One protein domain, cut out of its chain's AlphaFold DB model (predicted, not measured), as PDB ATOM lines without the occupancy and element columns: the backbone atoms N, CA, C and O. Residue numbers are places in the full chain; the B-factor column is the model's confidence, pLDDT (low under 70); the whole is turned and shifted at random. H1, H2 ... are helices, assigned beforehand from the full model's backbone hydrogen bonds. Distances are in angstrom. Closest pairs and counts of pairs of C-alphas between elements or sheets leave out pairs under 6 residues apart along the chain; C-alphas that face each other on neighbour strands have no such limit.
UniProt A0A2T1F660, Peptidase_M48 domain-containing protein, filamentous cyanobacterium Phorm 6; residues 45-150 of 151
ATOM      1  N   ARG A  45      29.894  33.482  11.401       97.56
ATOM      2  CA  ARG A  45      30.071  34.626  10.494       97.56
ATOM      3  C   ARG A  45      29.043  34.612   9.369       97.56
ATOM      4  O   ARG A  45      28.452  35.651   9.087       97.56
ATOM      5  N   ALA A  46      28.822  33.456   8.742       97.62
ATOM      6  CA  ALA A  46      27.799  33.305   7.710       97.62
ATOM      7  C   ALA A  46      26.396  33.588   8.272       97.62
ATOM      8  O   ALA A  46      25.636  34.331   7.656       97.62
ATOM      9  N   GLY A  47      26.091  33.092   9.473       97.06
ATOM     10  CA  GLY A  47      24.849  33.382  10.186       97.06
ATOM     11  C   GLY A  47      24.627  34.880  10.395       97.06
ATOM     12  O   GLY A  47      23.555  35.386  10.064       97.06
ATOM     13  N   LEU A  48      25.656  35.611  10.845       98.19
ATOM     14  CA  LEU A  48      25.594  37.069  10.984       98.19
ATOM     15  C   LEU A  48      25.388  37.783   9.645       98.19
ATOM     16  O   LEU A  48      24.630  38.748   9.576       98.19
ATOM     17  N   LEU A  49      26.050  37.335   8.578       97.56
ATOM     18  CA  LEU A  49      25.847  37.906   7.243       97.56
ATOM     19  C   LEU A  49      24.402  37.707   6.762       97.56
ATOM     20  O   LEU A  49      23.849  38.607   6.138       97.56
ATOM     21  N   CYS A  50      23.784  36.567   7.083       96.88
ATOM     22  CA  CYS A  50      22.400  36.271   6.724       96.88
ATOM     23  C   CYS A  50      21.376  37.064   7.549       96.88
ATOM     24  O   CYS A  50      20.420  37.579   6.977       96.88
ATOM     25  N   CYS A  51      21.539  37.161   8.874       96.44
ATOM     26  CA  CYS A  51      20.578  37.883   9.717       96.44
ATOM     27  C   CYS A  51      20.798  39.404   9.712       96.44
ATOM     28  O   CYS A  51      19.873  40.161   9.990       96.44
ATOM     29  N   GLY A  52      22.017  39.859   9.410       95.69
ATOM     30  CA  GLY A  52      22.374  41.270   9.296       95.69
ATOM     31  C   GLY A  52      22.425  42.045  10.617       95.69
ATOM     32  O   GLY A  52      22.705  43.247  10.574       95.69
ATOM     33  N   ASP A  53      22.199  41.394  11.759       95.94
ATOM     34  CA  ASP A  53      22.126  42.006  13.088       95.94
ATOM     35  C   ASP A  53      22.923  41.185  14.114       95.94
ATOM     36  O   ASP A  53      22.675  39.995  14.326       95.94
ATOM     37  N   ILE A  54      23.891  41.841  14.761       96.06
ATOM     38  CA  ILE A  54      24.773  41.205  15.742       96.06
ATOM     39  C   ILE A  54      24.023  40.754  16.996       96.06
ATOM     40  O   ILE A  54      24.278  39.655  17.475       96.06
ATOM     41  N   ALA A  55      23.056  41.529  17.486       94.88
ATOM     42  CA  ALA A  55      22.287  41.163  18.668       94.88
ATOM     43  C   ALA A  55      21.434  39.916  18.399       94.88
ATOM     44  O   ALA A  55      21.363  39.023  19.241       94.88
ATOM     45  N   ILE A  56      20.841  39.809  17.204       95.25
ATOM     46  CA  ILE A  56      20.095  38.608  16.799       95.25
ATOM     47  C   ILE A  56      21.026  37.394  16.700       95.25
ATOM     48  O   ILE A  56      20.675  36.311  17.172       95.25
ATOM     49  N   ALA A  57      22.212  37.559  16.111       96.69
ATOM     50  CA  ALA A  57      23.176  36.470  15.985       96.69
ATOM     51  C   ALA A  57      23.699  35.985  17.355       96.69
ATOM     52  O   ALA A  57      23.780  34.780  17.590       96.69
ATOM     53  N   GLU A  58      23.975  36.898  18.291       95.62
ATOM     54  CA  GLU A  58      24.368  36.557  19.665       95.62
ATOM     55  C   GLU A  58      23.243  35.835  20.419       95.62
ATOM     56  O   GLU A  58      23.479  34.803  21.047       95.62
ATOM     57  N   GLN A  59      22.000  36.311  20.302       93.62
ATOM     58  CA  GLN A  59      20.839  35.637  20.888       93.62
ATOM     59  C   GLN A  59      20.653  34.221  20.328       93.62
ATOM     60  O   GLN A  59      20.315  33.303  21.076       93.62
ATOM     61  N   ALA A  60      20.881  34.012  19.029       93.75
ATOM     62  CA  ALA A  60      20.813  32.683  18.429       93.75
ATOM     63  C   ALA A  60      21.840  31.719  19.047       93.75
ATOM     64  O   ALA A  60      21.501  30.570  19.325       93.75
ATOM     65  N   LEU A  61      23.055  32.193  19.339       93.81
ATOM     66  CA  LEU A  61      24.075  31.401  20.028       93.81
ATOM     67  C   LEU A  61      23.686  31.087  21.479       93.81
ATOM     68  O   LEU A  61      23.796  29.943  21.915       93.81
ATOM     69  N   VAL A  62      23.175  32.074  22.221       91.81
ATOM     70  CA  VAL A  62      22.738  31.889  23.617       91.81
ATOM     71  C   VAL A  62      21.568  30.905  23.725       91.81
ATOM     72  O   VAL A  62      21.508  30.126  24.677       91.81
ATOM     73  N   ARG A  63      20.671  30.865  22.729       90.56
ATOM     74  CA  ARG A  63      19.568  29.886  22.665       90.56
ATOM     75  C   ARG A  63      20.039  28.434  22.720       90.56
ATOM     76  O   ARG A  63      19.307  27.605  23.254       90.56
ATOM     77  N   PHE A  64      21.248  28.114  22.253       87.56
ATOM     78  CA  PHE A  64      21.794  26.758  22.398       87.56
ATOM     79  C   PHE A  64      22.047  26.365  23.857       87.56
ATOM     80  O   PHE A  64      21.987  25.182  24.179       87.56
ATOM     81  N   VAL A  65      22.301  27.337  24.736       85.31
ATOM     82  CA  VAL A  65      22.567  27.104  26.163       85.31
ATOM     83  C   VAL A  65      21.272  27.079  26.968       85.31
ATOM     84  O   VAL A  65      21.082  26.209  27.811       85.31
ATOM     85  N   ILE A  66      20.372  28.032  26.714       86.56
ATOM     86  CA  ILE A  66      19.151  28.212  27.517       86.56
ATOM     87  C   ILE A  66      17.953  27.393  27.007       86.56
ATOM     88  O   ILE A  66      16.923  27.306  27.678       86.56
ATOM     89  N   GLY A  67      18.053  26.816  25.805       84.94
ATOM     90  CA  GLY A  67      16.995  26.034  25.174       84.94
ATOM     91  C   GLY A  67      15.750  26.865  24.850       84.94
ATOM     92  O   GLY A  67      15.805  27.824  24.082       84.94
ATOM     93  N   ILE A  68      14.608  26.465  25.418       83.00
ATOM     94  CA  ILE A  68      13.289  27.076  25.167       83.00
ATOM     95  C   ILE A  68      13.007  28.323  26.018       83.00
ATOM     96  O   ILE A  68      11.952  28.937  25.859       83.00
ATOM     97  N   ALA A  69      13.908  28.681  26.938       84.00
ATOM     98  CA  ALA A  69      13.752  29.872  27.761       84.00
ATOM     99  C   ALA A  69      13.805  31.154  26.911       84.00
ATOM    100  O   ALA A  69      14.384  31.192  25.822       84.00
ATOM    101  N   ASP A  70      13.190  32.222  27.417       86.12
ATOM    102  CA  ASP A  70      13.139  33.493  26.701       86.12
ATOM    103  C   ASP A  70      14.515  34.168  26.679       86.12
ATOM    104  O   ASP A  70      14.955  34.778  27.654       86.12
ATOM    105  N   VAL A  71      15.185  34.095  25.526       84.75
ATOM    106  CA  VAL A  71      16.495  34.723  25.311       84.75
ATOM    107  C   VAL A  71      16.476  36.234  25.534       84.75
ATOM    108  O   VAL A  71      17.511  36.809  25.853       84.75
ATOM    109  N   LYS A  72      15.319  36.895  25.398       83.62
ATOM    110  CA  LYS A  72      15.216  38.347  25.599       83.62
ATOM    111  C   LYS A  72      15.431  38.758  27.055       83.62
ATOM    112  O   LYS A  72      15.709  39.924  27.310       83.62
ATOM    113  N   GLN A  73      15.296  37.820  27.989       84.88
ATOM    114  CA  GLN A  73      15.531  38.039  29.415       84.88
ATOM    115  C   GLN A  73      16.984  37.759  29.816       84.88
ATOM    116  O   GLN A  73      17.352  37.966  30.970       84.88
ATOM    117  N   VAL A  74      17.813  37.277  28.883       85.94
ATOM    118  CA  VAL A  74      19.221  36.992  29.144       85.94
ATOM    119  C   VAL A  74      20.053  38.233  28.869       85.94
ATOM    120  O   VAL A  74      20.142  38.703  27.735       85.94
ATOM    121  N   ASP A  75      20.716  38.724  29.911       90.69
ATOM    122  CA  ASP A  75      21.789  39.696  29.766       90.69
ATOM    123  C   ASP A  75      23.052  38.975  29.269       90.69
ATOM    124  O   ASP A  75      23.692  38.204  29.991       90.69
ATOM    125  N   ILE A  76      23.382  39.201  27.995       90.94
ATOM    126  CA  ILE A  76      24.536  38.584  27.335       90.94
ATOM    127  C   ILE A  76      25.846  39.082  27.957       90.94
ATOM    128  O   ILE A  76      26.788  38.301  28.076       90.94
ATOM    129  N   GLU A  77      25.919  40.335  28.412       93.56
ATOM    130  CA  GLU A  77      27.126  40.852  29.064       93.56
ATOM    131  C   GLU A  77      27.332  40.199  30.430       93.56
ATOM    132  O   GLU A  77      28.445  39.781  30.756       93.56
ATOM    133  N   ASP A  78      26.259  40.038  31.209       91.38
ATOM    134  CA  ASP A  78      26.312  39.320  32.485       91.38
ATOM    135  C   ASP A  78      26.711  37.849  32.294       91.38
ATOM    136  O   ASP A  78      27.537  37.320  33.041       91.38
ATOM    137  N   TYR A  79      26.186  37.201  31.251       89.31
ATOM    138  CA  TYR A  79      26.564  35.842  30.868       89.31
ATOM    139  C   TYR A  79      28.061  35.726  30.537       89.31
ATOM    140  O   TYR A  79      28.750  34.865  31.092       89.31
ATOM    141  N   LEU A  80      28.587  36.612  29.682       90.25
ATOM    142  CA  LEU A  80      30.009  36.631  29.323       90.25
ATOM    143  C   LEU A  80      30.904  36.946  30.529       90.25
ATOM    144  O   LEU A  80      31.974  36.352  30.676       90.25
ATOM    145  N   ARG A  81      30.472  37.853  31.411       91.00
ATOM    146  CA  ARG A  81      31.191  38.206  32.640       91.00
ATOM    147  C   ARG A  81      31.295  37.016  33.590       91.00
ATOM    148  O   ARG A  81      32.403  36.664  33.987       91.00
ATOM    149  N   LYS A  82      30.173  36.358  33.897       86.69
ATOM    150  CA  LYS A  82      30.141  35.162  34.757       86.69
ATOM    151  C   LYS A  82      31.001  34.036  34.198       86.69
ATOM    152  O   LYS A  82      31.704  33.366  34.947       86.69
ATOM    153  N   PHE A  83      30.984  33.846  32.880       85.06
ATOM    154  CA  PHE A  83      31.847  32.868  32.230       85.06
ATOM    155  C   PHE A  83      33.340  33.160  32.462       85.06
ATOM    156  O   PHE A  83      34.091  32.252  32.823       85.06
ATOM    157  N   LYS A  84      33.768  34.422  32.319       84.00
ATOM    158  CA  LYS A  84      35.157  34.830  32.601       84.00
ATOM    159  C   LYS A  84      35.533  34.599  34.059       84.00
ATOM    160  O   LYS A  84      36.604  34.065  34.321       84.00
ATOM    161  N   GLU A  85      34.644  34.945  34.990       85.81
ATOM    162  CA  GLU A  85      34.850  34.692  36.420       85.81
ATOM    163  C   GLU A  85      35.090  33.192  36.675       85.81
ATOM    164  O   GLU A  85      36.107  32.827  37.260       85.81
ATOM    165  N   VAL A  86      34.230  32.306  36.157       81.06
ATOM    166  CA  VAL A  86      34.373  30.842  36.311       81.06
ATOM    167  C   VAL A  86      35.683  30.315  35.709       81.06
ATOM    168  O   VAL A  86      36.354  29.491  36.332       81.06
ATOM    169  N   ARG A  87      36.074  30.802  34.526       76.75
ATOM    170  CA  ARG A  87      37.339  30.445  33.858       76.75
ATOM    171  C   ARG A  87      38.567  30.804  34.686       76.75
ATOM    172  O   ARG A  87      39.457  29.971  34.831       76.75
ATOM    173  N   GLU A  88      38.602  32.008  35.252       77.75
ATOM    174  CA  GLU A  88      39.713  32.467  36.098       77.75
ATOM    175  C   GLU A  88      39.882  31.587  37.349       77.75
ATOM    176  O   GLU A  88      41.008  31.284  37.754       77.75
ATOM    177  N   PHE A  89      38.774  31.106  37.928       73.62
ATOM    178  CA  PHE A  89      38.809  30.164  39.052       73.62
ATOM    179  C   PHE A  89      39.252  28.748  38.641       73.62
ATOM    180  O   PHE A  89      39.914  28.062  39.423       73.62
ATOM    181  N   HIS A  90      38.939  28.307  37.418       66.12
ATOM    182  CA  HIS A  90      39.223  26.959  36.919       66.12
ATOM    183  C   HIS A  90      40.280  26.945  35.803       66.12
ATOM    184  O   HIS A  90      40.000  26.585  34.659       66.12
ATOM    185  N   LYS A  91      41.546  27.208  36.156       62.62
ATOM    186  CA  LYS A  91      42.698  27.131  35.225       62.62
ATOM    187  C   LYS A  91      42.918  25.757  34.564       62.62
ATOM    188  O   LYS A  91      43.656  25.657  33.594       62.62
ATOM    189  N   LEU A  92      42.280  24.691  35.061       57.25
ATOM    190  CA  LEU A  92      42.296  23.357  34.440       57.25
ATOM    191  C   LEU A  92      41.364  23.236  33.216       57.25
ATOM    192  O   LEU A  92      41.474  22.258  32.480       57.25
ATOM    193  N   GLY A  93      40.471  24.208  32.981       59.44
ATOM    194  CA  GLY A  93      39.523  24.197  31.859       59.44
ATOM    195  C   GLY A  93      40.182  24.313  30.478       59.44
ATOM    196  O   GLY A  93      39.683  23.740  29.518       59.44
ATOM    197  N   GLU A  94      41.349  24.955  30.374       60.84
ATOM    198  CA  GLU A  94      42.105  25.078  29.108       60.84
ATOM    199  C   GLU A  94      42.562  23.706  28.572       60.84
ATOM    200  O   GLU A  94      42.541  23.436  27.375       60.84
ATOM    201  N   LEU A  95      42.886  22.759  29.460       55.31
ATOM    202  CA  LEU A  95      43.237  21.398  29.041       55.31
ATOM    203  C   LEU A  95      42.022  20.581  28.572       55.31
ATOM    204  O   LEU A  95      42.196  19.628  27.809       55.31
ATOM    205  N   GLN A  96      40.807  20.924  29.011       60.00
ATOM    206  CA  GLN A  96      39.574  20.294  28.527       60.00
ATOM    207  C   GLN A  96      39.212  20.775  27.118       60.00
ATOM    208  O   GLN A  96      38.855  19.944  26.280       60.00
ATOM    209  N   ASP A  97      39.453  22.051  26.808       62.41
ATOM    210  CA  ASP A  97      39.187  22.636  25.484       62.41
ATOM    211  C   ASP A  97      39.924  21.921  24.341       62.41
ATOM    212  O   ASP A  97      39.462  21.898  23.193       62.41
ATOM    213  N   LEU A  98      41.075  21.305  24.639       58.66
ATOM    214  CA  LEU A  98      41.835  20.490  23.685       58.66
ATOM    215  C   LEU A  98      40.983  19.372  23.081       58.66
ATOM    216  O   LEU A  98      41.144  19.049  21.898       58.66
ATOM    217  N   PHE A  99      40.075  18.804  23.874       55.41
ATOM    218  CA  PHE A  99      39.251  17.661  23.498       55.41
ATOM    219  C   PHE A  99      37.831  18.041  23.076       55.41
ATOM    220  O   PHE A  99      37.107  17.173  22.580       55.41
ATOM    221  N   ASP A 100      37.461  19.316  23.188       64.31
ATOM    222  CA  ASP A 100      36.148  19.791  22.780       64.31
ATOM    223  C   ASP A 100      36.053  19.996  21.268       64.31
ATOM    224  O   ASP A 100      36.875  20.645  20.612       64.31
ATOM    225  N   SER A 101      34.993  19.425  20.699       57.25
ATOM    226  CA  SER A 101      34.703  19.464  19.260       57.25
ATOM    227  C   SER A 101      34.144  20.805  18.786       57.25
ATOM    228  O   SER A 101      34.182  21.092  17.584       57.25
ATOM    229  N   HIS A 102      33.675  21.633  19.719       58.00
ATOM    230  CA  HIS A 102      33.058  22.928  19.464       58.00
ATOM    231  C   HIS A 102      33.583  23.922  20.508       58.00
ATOM    232  O   HIS A 102      33.743  23.533  21.663       58.00
ATOM    233  N   PRO A 103      33.866  25.184  20.142       76.06
ATOM    234  CA  PRO A 103      34.241  26.188  21.123       76.06
ATOM    235  C   PRO A 103      33.041  26.503  22.017       76.06
ATOM    236  O   PRO A 103      31.896  26.489  21.554       76.06
ATOM    237  N   GLU A 104      33.306  26.859  23.270       84.44
ATOM    238  CA  GLU A 104      32.259  27.329  24.170       84.44
ATOM    239  C   GLU A 104      31.530  28.543  23.579       84.44
ATOM    240  O   GLU A 104      32.121  29.406  22.920       84.44
ATOM    241  N   ILE A 105      30.226  28.623  23.833       90.31
ATOM    242  CA  ILE A 105      29.358  29.679  23.301       90.31
ATOM    243  C   ILE A 105      29.898  31.101  23.581       90.31
ATOM    244  O   ILE A 105      29.901  31.906  22.647       90.31
ATOM    245  N   PRO A 106      30.450  31.428  24.767       91.38
ATOM    246  CA  PRO A 106      31.078  32.727  25.023       91.38
ATOM    247  C   PRO A 106      32.233  33.051  24.068       91.38
ATOM    248  O   PRO A 106      32.279  34.147  23.512       91.38
ATOM    249  N   LYS A 107      33.123  32.084  23.798       91.44
ATOM    250  CA  LYS A 107      34.240  32.235  22.848       91.44
ATOM    251  C   LYS A 107      33.726  32.524  21.430       91.44
ATOM    252  O   LYS A 107      34.286  33.359  20.718       91.44
ATOM    253  N   ARG A 108      32.633  31.868  21.020       94.81
ATOM    254  CA  ARG A 108      31.972  32.104  19.720       94.81
ATOM    255  C   ARG A 108      31.363  33.500  19.627       94.81
ATOM    256  O   ARG A 108      31.576  34.178  18.625       94.81
ATOM    257  N   ILE A 109      30.680  33.955  20.680       95.56
ATOM    258  CA  ILE A 109      30.125  35.316  20.766       95.56
ATOM    259  C   ILE A 109      31.244  36.360  20.646       95.56
ATOM    260  O   ILE A 109      31.139  37.283  19.840       95.56
ATOM    261  N   GLU A 110      32.353  36.200  21.372       95.06
ATOM    262  CA  GLU A 110      33.490  37.122  21.272       95.06
ATOM    263  C   GLU A 110      34.108  37.134  19.864       95.06
ATOM    264  O   GLU A 110      34.335  38.203  19.289       95.06
ATOM    265  N   ALA A 111      34.317  35.964  19.255       96.44
ATOM    266  CA  ALA A 111      34.816  35.865  17.884       96.44
ATOM    267  C   ALA A 111      33.865  36.511  16.857       96.44
ATOM    268  O   ALA A 111      34.317  37.131  15.885       96.44
ATOM    269  N   LEU A 112      32.555  36.400  17.077       97.12
ATOM    270  CA  LEU A 112      31.525  37.009  16.244       97.12
ATOM    271  C   LEU A 112      31.521  38.541  16.368       97.12
ATOM    272  O   LEU A 112      31.475  39.236  15.350       97.12
ATOM    273  N   ARG A 113      31.675  39.075  17.589       97.12
ATOM    274  CA  ARG A 113      31.848  40.517  17.850       97.12
ATOM    275  C   ARG A 113      33.082  41.080  17.149       97.12
ATOM    276  O   ARG A 113      33.010  42.150  16.542       97.12
ATOM    277  N   LEU A 114      34.202  40.352  17.180       97.44
ATOM    278  CA  LEU A 114      35.414  40.739  16.449       97.44
ATOM    279  C   LEU A 114      35.162  40.809  14.939       97.44
ATOM    280  O   LEU A 114      35.574  41.773  14.294       97.44
ATOM    281  N   PHE A 115      34.450  39.828  14.374       97.75
ATOM    282  CA  PHE A 115      34.084  39.849  12.960       97.75
ATOM    283  C   PHE A 115      33.169  41.033  12.621       97.75
ATOM    284  O   PHE A 115      33.458  41.756  11.669       97.75
ATOM    285  N   ALA A 116      32.143  41.315  13.427       97.19
ATOM    286  CA  ALA A 116      31.282  42.489  13.248       97.19
ATOM    287  C   ALA A 116      32.060  43.825  13.319       97.19
ATOM    288  O   ALA A 116      31.653  44.829  12.731       97.19
ATOM    289  N   ASN A 117      33.206  43.839  14.010       96.69
ATOM    290  CA  ASN A 117      34.117  44.977  14.112       96.69
ATOM    291  C   ASN A 117      35.311  44.921  13.132       96.69
ATOM    292  O   ASN A 117      36.361  45.512  13.390       96.69
ATOM    293  N   SER A 118      35.180  44.218  12.008       97.31
ATOM    294  CA  SER A 118      36.253  44.057  11.020       97.31
ATOM    295  C   SER A 118      35.937  44.722   9.687       97.31
ATOM    296  O   SER A 118      34.779  44.833   9.295       97.31
ATOM    297  N   GLU A 119      36.967  45.124   8.944       96.31
ATOM    298  CA  GLU A 119      36.802  45.717   7.612       96.31
ATOM    299  C   GLU A 119      36.116  44.766   6.628       96.31
ATOM    300  O   GLU A 119      35.308  45.203   5.806       96.31
ATOM    301  N   ILE A 120      36.409  43.467   6.739       96.44
ATOM    302  CA  ILE A 120      35.846  42.435   5.869       96.44
ATOM    303  C   ILE A 120      34.328  42.312   6.042       96.44
ATOM    304  O   ILE A 120      33.631  42.150   5.047       96.44
ATOM    305  N   TYR A 121      33.784  42.478   7.253       97.19
ATOM    306  CA  TYR A 121      32.331  42.456   7.460       97.19
ATOM    307  C   TYR A 121      31.619  43.597   6.716       97.19
ATOM    308  O   TYR A 121      30.627  43.364   6.024       97.19
ATOM    309  N   TYR A 122      32.149  44.822   6.782       95.94
ATOM    310  CA  TYR A 122      31.580  45.957   6.040       95.94
ATOM    311  C   TYR A 122      31.771  45.808   4.528       95.94
ATOM    312  O   TYR A 122      30.871  46.141   3.767       95.94
ATOM    313  N   SER A 123      32.906  45.249   4.098       95.62
ATOM    314  CA  SER A 123      33.152  44.923   2.689       95.62
ATOM    315  C   SER A 123      32.119  43.928   2.144       95.62
ATOM    316  O   SER A 123      31.528  44.161   1.095       95.62
ATOM    317  N   LEU A 124      31.846  42.849   2.887       96.31
ATOM    318  CA  LEU A 124      30.913  41.792   2.477       96.31
ATOM    319  C   LEU A 124      29.444  42.222   2.527       96.31
ATOM    320  O   LEU A 124      28.643  41.747   1.731       96.31
ATOM    321  N   THR A 125      29.076  43.097   3.465       96.06
ATOM    322  CA  THR A 125      27.684  43.551   3.630       96.06
ATOM    323  C   THR A 125      27.343  44.795   2.815       96.06
ATOM    324  O   THR A 125      26.169  45.144   2.713       96.06
ATOM    325  N   GLY A 126      28.343  45.511   2.291       94.38
ATOM    326  CA  GLY A 126      28.156  46.809   1.635       94.38
ATOM    327  C   GLY A 126      27.695  47.928   2.579       94.38
ATOM    328  O   GLY A 126      27.377  49.025   2.120       94.38
ATOM    329  N   LYS A 127      27.645  47.680   3.896       92.12
ATOM    330  CA  LYS A 127      27.257  48.686   4.890       92.12
ATOM    331  C   LYS A 127      28.317  49.792   4.970       92.12
ATOM    332  O   LYS A 127      29.514  49.501   4.883       92.12
ATOM    333  N   PRO A 128      27.916  51.056   5.199       93.00
ATOM    334  CA  PRO A 128      28.875  52.135   5.383       93.00
ATOM    335  C   PRO A 128      29.745  51.862   6.612       93.00
ATOM    336  O   PRO A 128      29.252  51.449   7.666       93.00
ATOM    337  N   LYS A 129      31.052  52.101   6.477       92.88
ATOM    338  CA  LYS A 129      31.978  51.986   7.606       92.88
ATOM    339  C   LYS A 129      31.641  53.066   8.649       92.88
ATOM    340  O   LYS A 129      31.460  54.224   8.271       92.88
ATOM    341  N   PRO A 130      31.580  52.727   9.947       92.25
ATOM    342  CA  PRO A 130      31.315  53.697  11.003       92.25
ATOM    343  C   PRO A 130      32.415  54.765  11.072       92.25
ATOM    344  O   PRO A 130      33.606  54.451  11.093       92.25
ATOM    345  N   VAL A 131      32.011  56.035  11.143       91.31
ATOM    346  CA  VAL A 131      32.932  57.174  11.267       91.31
ATOM    347  C   VAL A 131      33.612  57.143  12.638       91.31
ATOM    348  O   VAL A 131      32.964  56.923  13.656       91.31
ATOM    349  N   GLY A 132      34.932  57.345  12.670       89.31
ATOM    350  CA  GLY A 132      35.712  57.428  13.911       89.31
ATOM    351  C   GLY A 132      35.988  56.091  14.611       89.31
ATOM    352  O   GLY A 132      36.714  56.069  15.603       89.31
ATOM    353  N   LYS A 133      35.476  54.964  14.099       89.75
ATOM    354  CA  LYS A 133      35.741  53.637  14.668       89.75
ATOM    355  C   LYS A 133      36.874  52.944  13.911       89.75
ATOM    356  O   LYS A 133      36.785  52.723  12.705       89.75
ATOM    357  N   LYS A 134      37.931  52.555  14.628       93.12
ATOM    358  CA  LYS A 134      39.010  51.734  14.063       93.12
ATOM    359  C   LYS A 134      38.518  50.295  13.895       93.12
ATOM    360  O   LYS A 134      38.295  49.596  14.882       93.12
ATOM    361  N   LEU A 135      38.346  49.875  12.645       96.00
ATOM    362  CA  LEU A 135      37.990  48.502  12.295       96.00
ATOM    363  C   LEU A 135      39.230  47.603  12.288       96.00
ATOM    364  O   LEU A 135      40.341  48.055  12.002       96.00
ATOM    365  N   LEU A 136      39.029  46.324  12.595       96.56
ATOM    366  CA  LEU A 136      40.081  45.317  12.528       96.56
ATOM    367  C   LEU A 136      40.403  44.982  11.072       96.56
ATOM    368  O   LEU A 136      39.507  44.649  10.288       96.56
ATOM    369  N   LYS A 137      41.694  45.008  10.740       96.56
ATOM    370  CA  LYS A 137      42.195  44.415   9.501       96.56
ATOM    371  C   LYS A 137      42.039  42.901   9.570       96.56
ATOM    372  O   LYS A 137      41.961  42.317  10.651       96.56
ATOM    373  N   GLN A 138      42.025  42.253   8.410       93.75
ATOM    374  CA  GLN A 138      41.838  40.804   8.327       93.75
ATOM    375  C   GLN A 138      42.900  40.016   9.110       93.75
ATOM    376  O   GLN A 138      42.559  39.031   9.761       93.75
ATOM    377  N   GLU A 139      44.154  40.472   9.099       95.38
ATOM    378  CA  GLU A 139      45.235  39.829   9.855       95.38
ATOM    379  C   GLU A 139      44.999  39.917  11.370       95.38
ATOM    380  O   GLU A 139      44.968  38.895  12.055       95.38
ATOM    381  N   ASP A 140      44.715  41.120  11.881       96.19
ATOM    382  CA  ASP A 140      44.436  41.348  13.304       96.19
ATOM    383  C   ASP A 140      43.203  40.563  13.771       96.19
ATOM    384  O   ASP A 140      43.199  39.977  14.856       96.19
ATOM    385  N   LEU A 141      42.157  40.519  12.936       96.12
ATOM    386  CA  LEU A 141      40.962  39.713  13.175       96.12
ATOM    387  C   LEU A 141      41.328  38.233  13.317       96.12
ATOM    388  O   LEU A 141      40.924  37.588  14.283       96.12
ATOM    389  N   ASN A 142      42.077  37.687  12.357       94.19
ATOM    390  CA  ASN A 142      42.465  36.281  12.363       94.19
ATOM    391  C   ASN A 142      43.329  35.949  13.579       94.19
ATOM    392  O   ASN A 142      43.111  34.919  14.214       94.19
ATOM    393  N   GLN A 143      44.271  36.820  13.937       94.81
ATOM    394  CA  GLN A 143      45.123  36.628  15.104       94.81
ATOM    395  C   GLN A 143      44.305  36.603  16.402       94.81
ATOM    396  O   GLN A 143      44.489  35.705  17.222       94.81
ATOM    397  N   GLN A 144      43.387  37.556  16.591       94.94
ATOM    398  CA  GLN A 144      42.565  37.631  17.802       94.94
ATOM    399  C   GLN A 144      41.580  36.465  17.903       94.94
ATOM    400  O   GLN A 144      41.492  35.826  18.947       94.94
ATOM    401  N   VAL A 145      40.906  36.119  16.804       93.25
ATOM    402  CA  VAL A 145      40.003  34.959  16.767       93.25
ATOM    403  C   VAL A 145      40.771  33.667  17.034       93.25
ATOM    404  O   VAL A 145      40.308  32.833  17.804       93.25
ATOM    405  N   ASN A 146      41.970  33.503  16.468       90.56
ATOM    406  CA  ASN A 146      42.796  32.331  16.749       90.56
ATOM    407  C   ASN A 146      43.188  32.236  18.228       90.56
ATOM    408  O   ASN A 146      43.226  31.125  18.736       90.56
ATOM    409  N   LYS A 147      43.451  33.350  18.923       89.44
ATOM    410  CA  LYS A 147      43.740  33.330  20.369       89.44
ATOM    411  C   LYS A 147      42.538  32.878  21.201       89.44
ATOM    412  O   LYS A 147      42.724  32.182  22.184       89.44
ATOM    413  N   ILE A 148      41.325  33.245  20.790       86.31
ATOM    414  CA  ILE A 148      40.085  32.877  21.494       86.31
ATOM    415  C   ILE A 148      39.712  31.407  21.248       86.31
ATOM    416  O   ILE A 148      39.239  30.720  22.145       86.31
ATOM    417  N   VAL A 149      39.898  30.931  20.014       80.81
ATOM    418  CA  VAL A 149      39.444  29.605  19.544       80.81
ATOM    419  C   VAL A 149      40.505  28.519  19.756       80.81
ATOM    420  O   VAL A 149      40.229  27.324  19.585       80.81
ATOM    421  N   GLN A 150      41.731  28.919  20.103       73.94
ATOM    422  CA  GLN A 150      42.729  27.980  20.585       73.94
ATOM    423  C   GLN A 150      42.202  27.262  21.840       73.94
ATOM    424  O   GLN A 150      41.459  27.862  22.623       73.94
TER     425      GLN A 150
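What this domain is: This is residues 45 to 150 of the 151 residues of the protein "Peptidase_M48 domain-containing protein" of filamentous cyanobacterium Phorm 6 (UniProt A0A2T1F660). The longest helix, H3, slants past one end of a row of three helices, H2, H5 and H7, which lie side by side with H5 in the middle and its neighbours running the opposite way. The short helices H1 and H6 lie crosswise at the row's other end, and residues 85 to 93 stick out. The printed part has 106 residues, with seven named helices, H1 to H7 in chain order, and no named strand; its class is all helix. It is compact, with a radius of gyration of the C-alphas of 15.0 A and spans of 41 by 33 by 26 A.

Where its parts are: H3, residues 76 to 89, is 20.3 A long and begins at C-alpha 76 (24.536, 38.584, 27.335). H2, residues 54 to 66, is 18.4 A long; H5, residues 105 to 116, 16.4 A; H7, residues 138 to 149, 16.0 A, ending at C-alpha 149 (39.444, 29.605, 19.544). H1 is residues 45 to 51, H4 93 to 97, H6 119 to 125.

How they stand to each other: H3, with residue 76 alone, only just touches H2, with 3 pairs of C-alphas within 8 A; the closest C-alphas, of Val 62 and Ile 76, are 7.9 A apart. H5 touches H2 at a shallow tilt of 9 degrees, opposite ways; the closest C-alphas, of Glu 58 and Ile 109, are 6.0 A apart. H5 touches H7 at 6 degrees, also shallow and opposite ways; C-alphas 111 and 145 are closest, 5.4 A. H4 and H7 are apart. Every O i to N i+4 pair is within hydrogen-bond range in H1, H3, H4, H5, H6 and H7, and 7 of 9 in H2.

The domain as a whole: The C-alphas farthest apart, of Leu 92 and Pro 128, are 43.0 A apart. The printed part has no cut. The link from H6 to H7 is long, 12 residues. Residues 90 to 102 have pLDDT under 70.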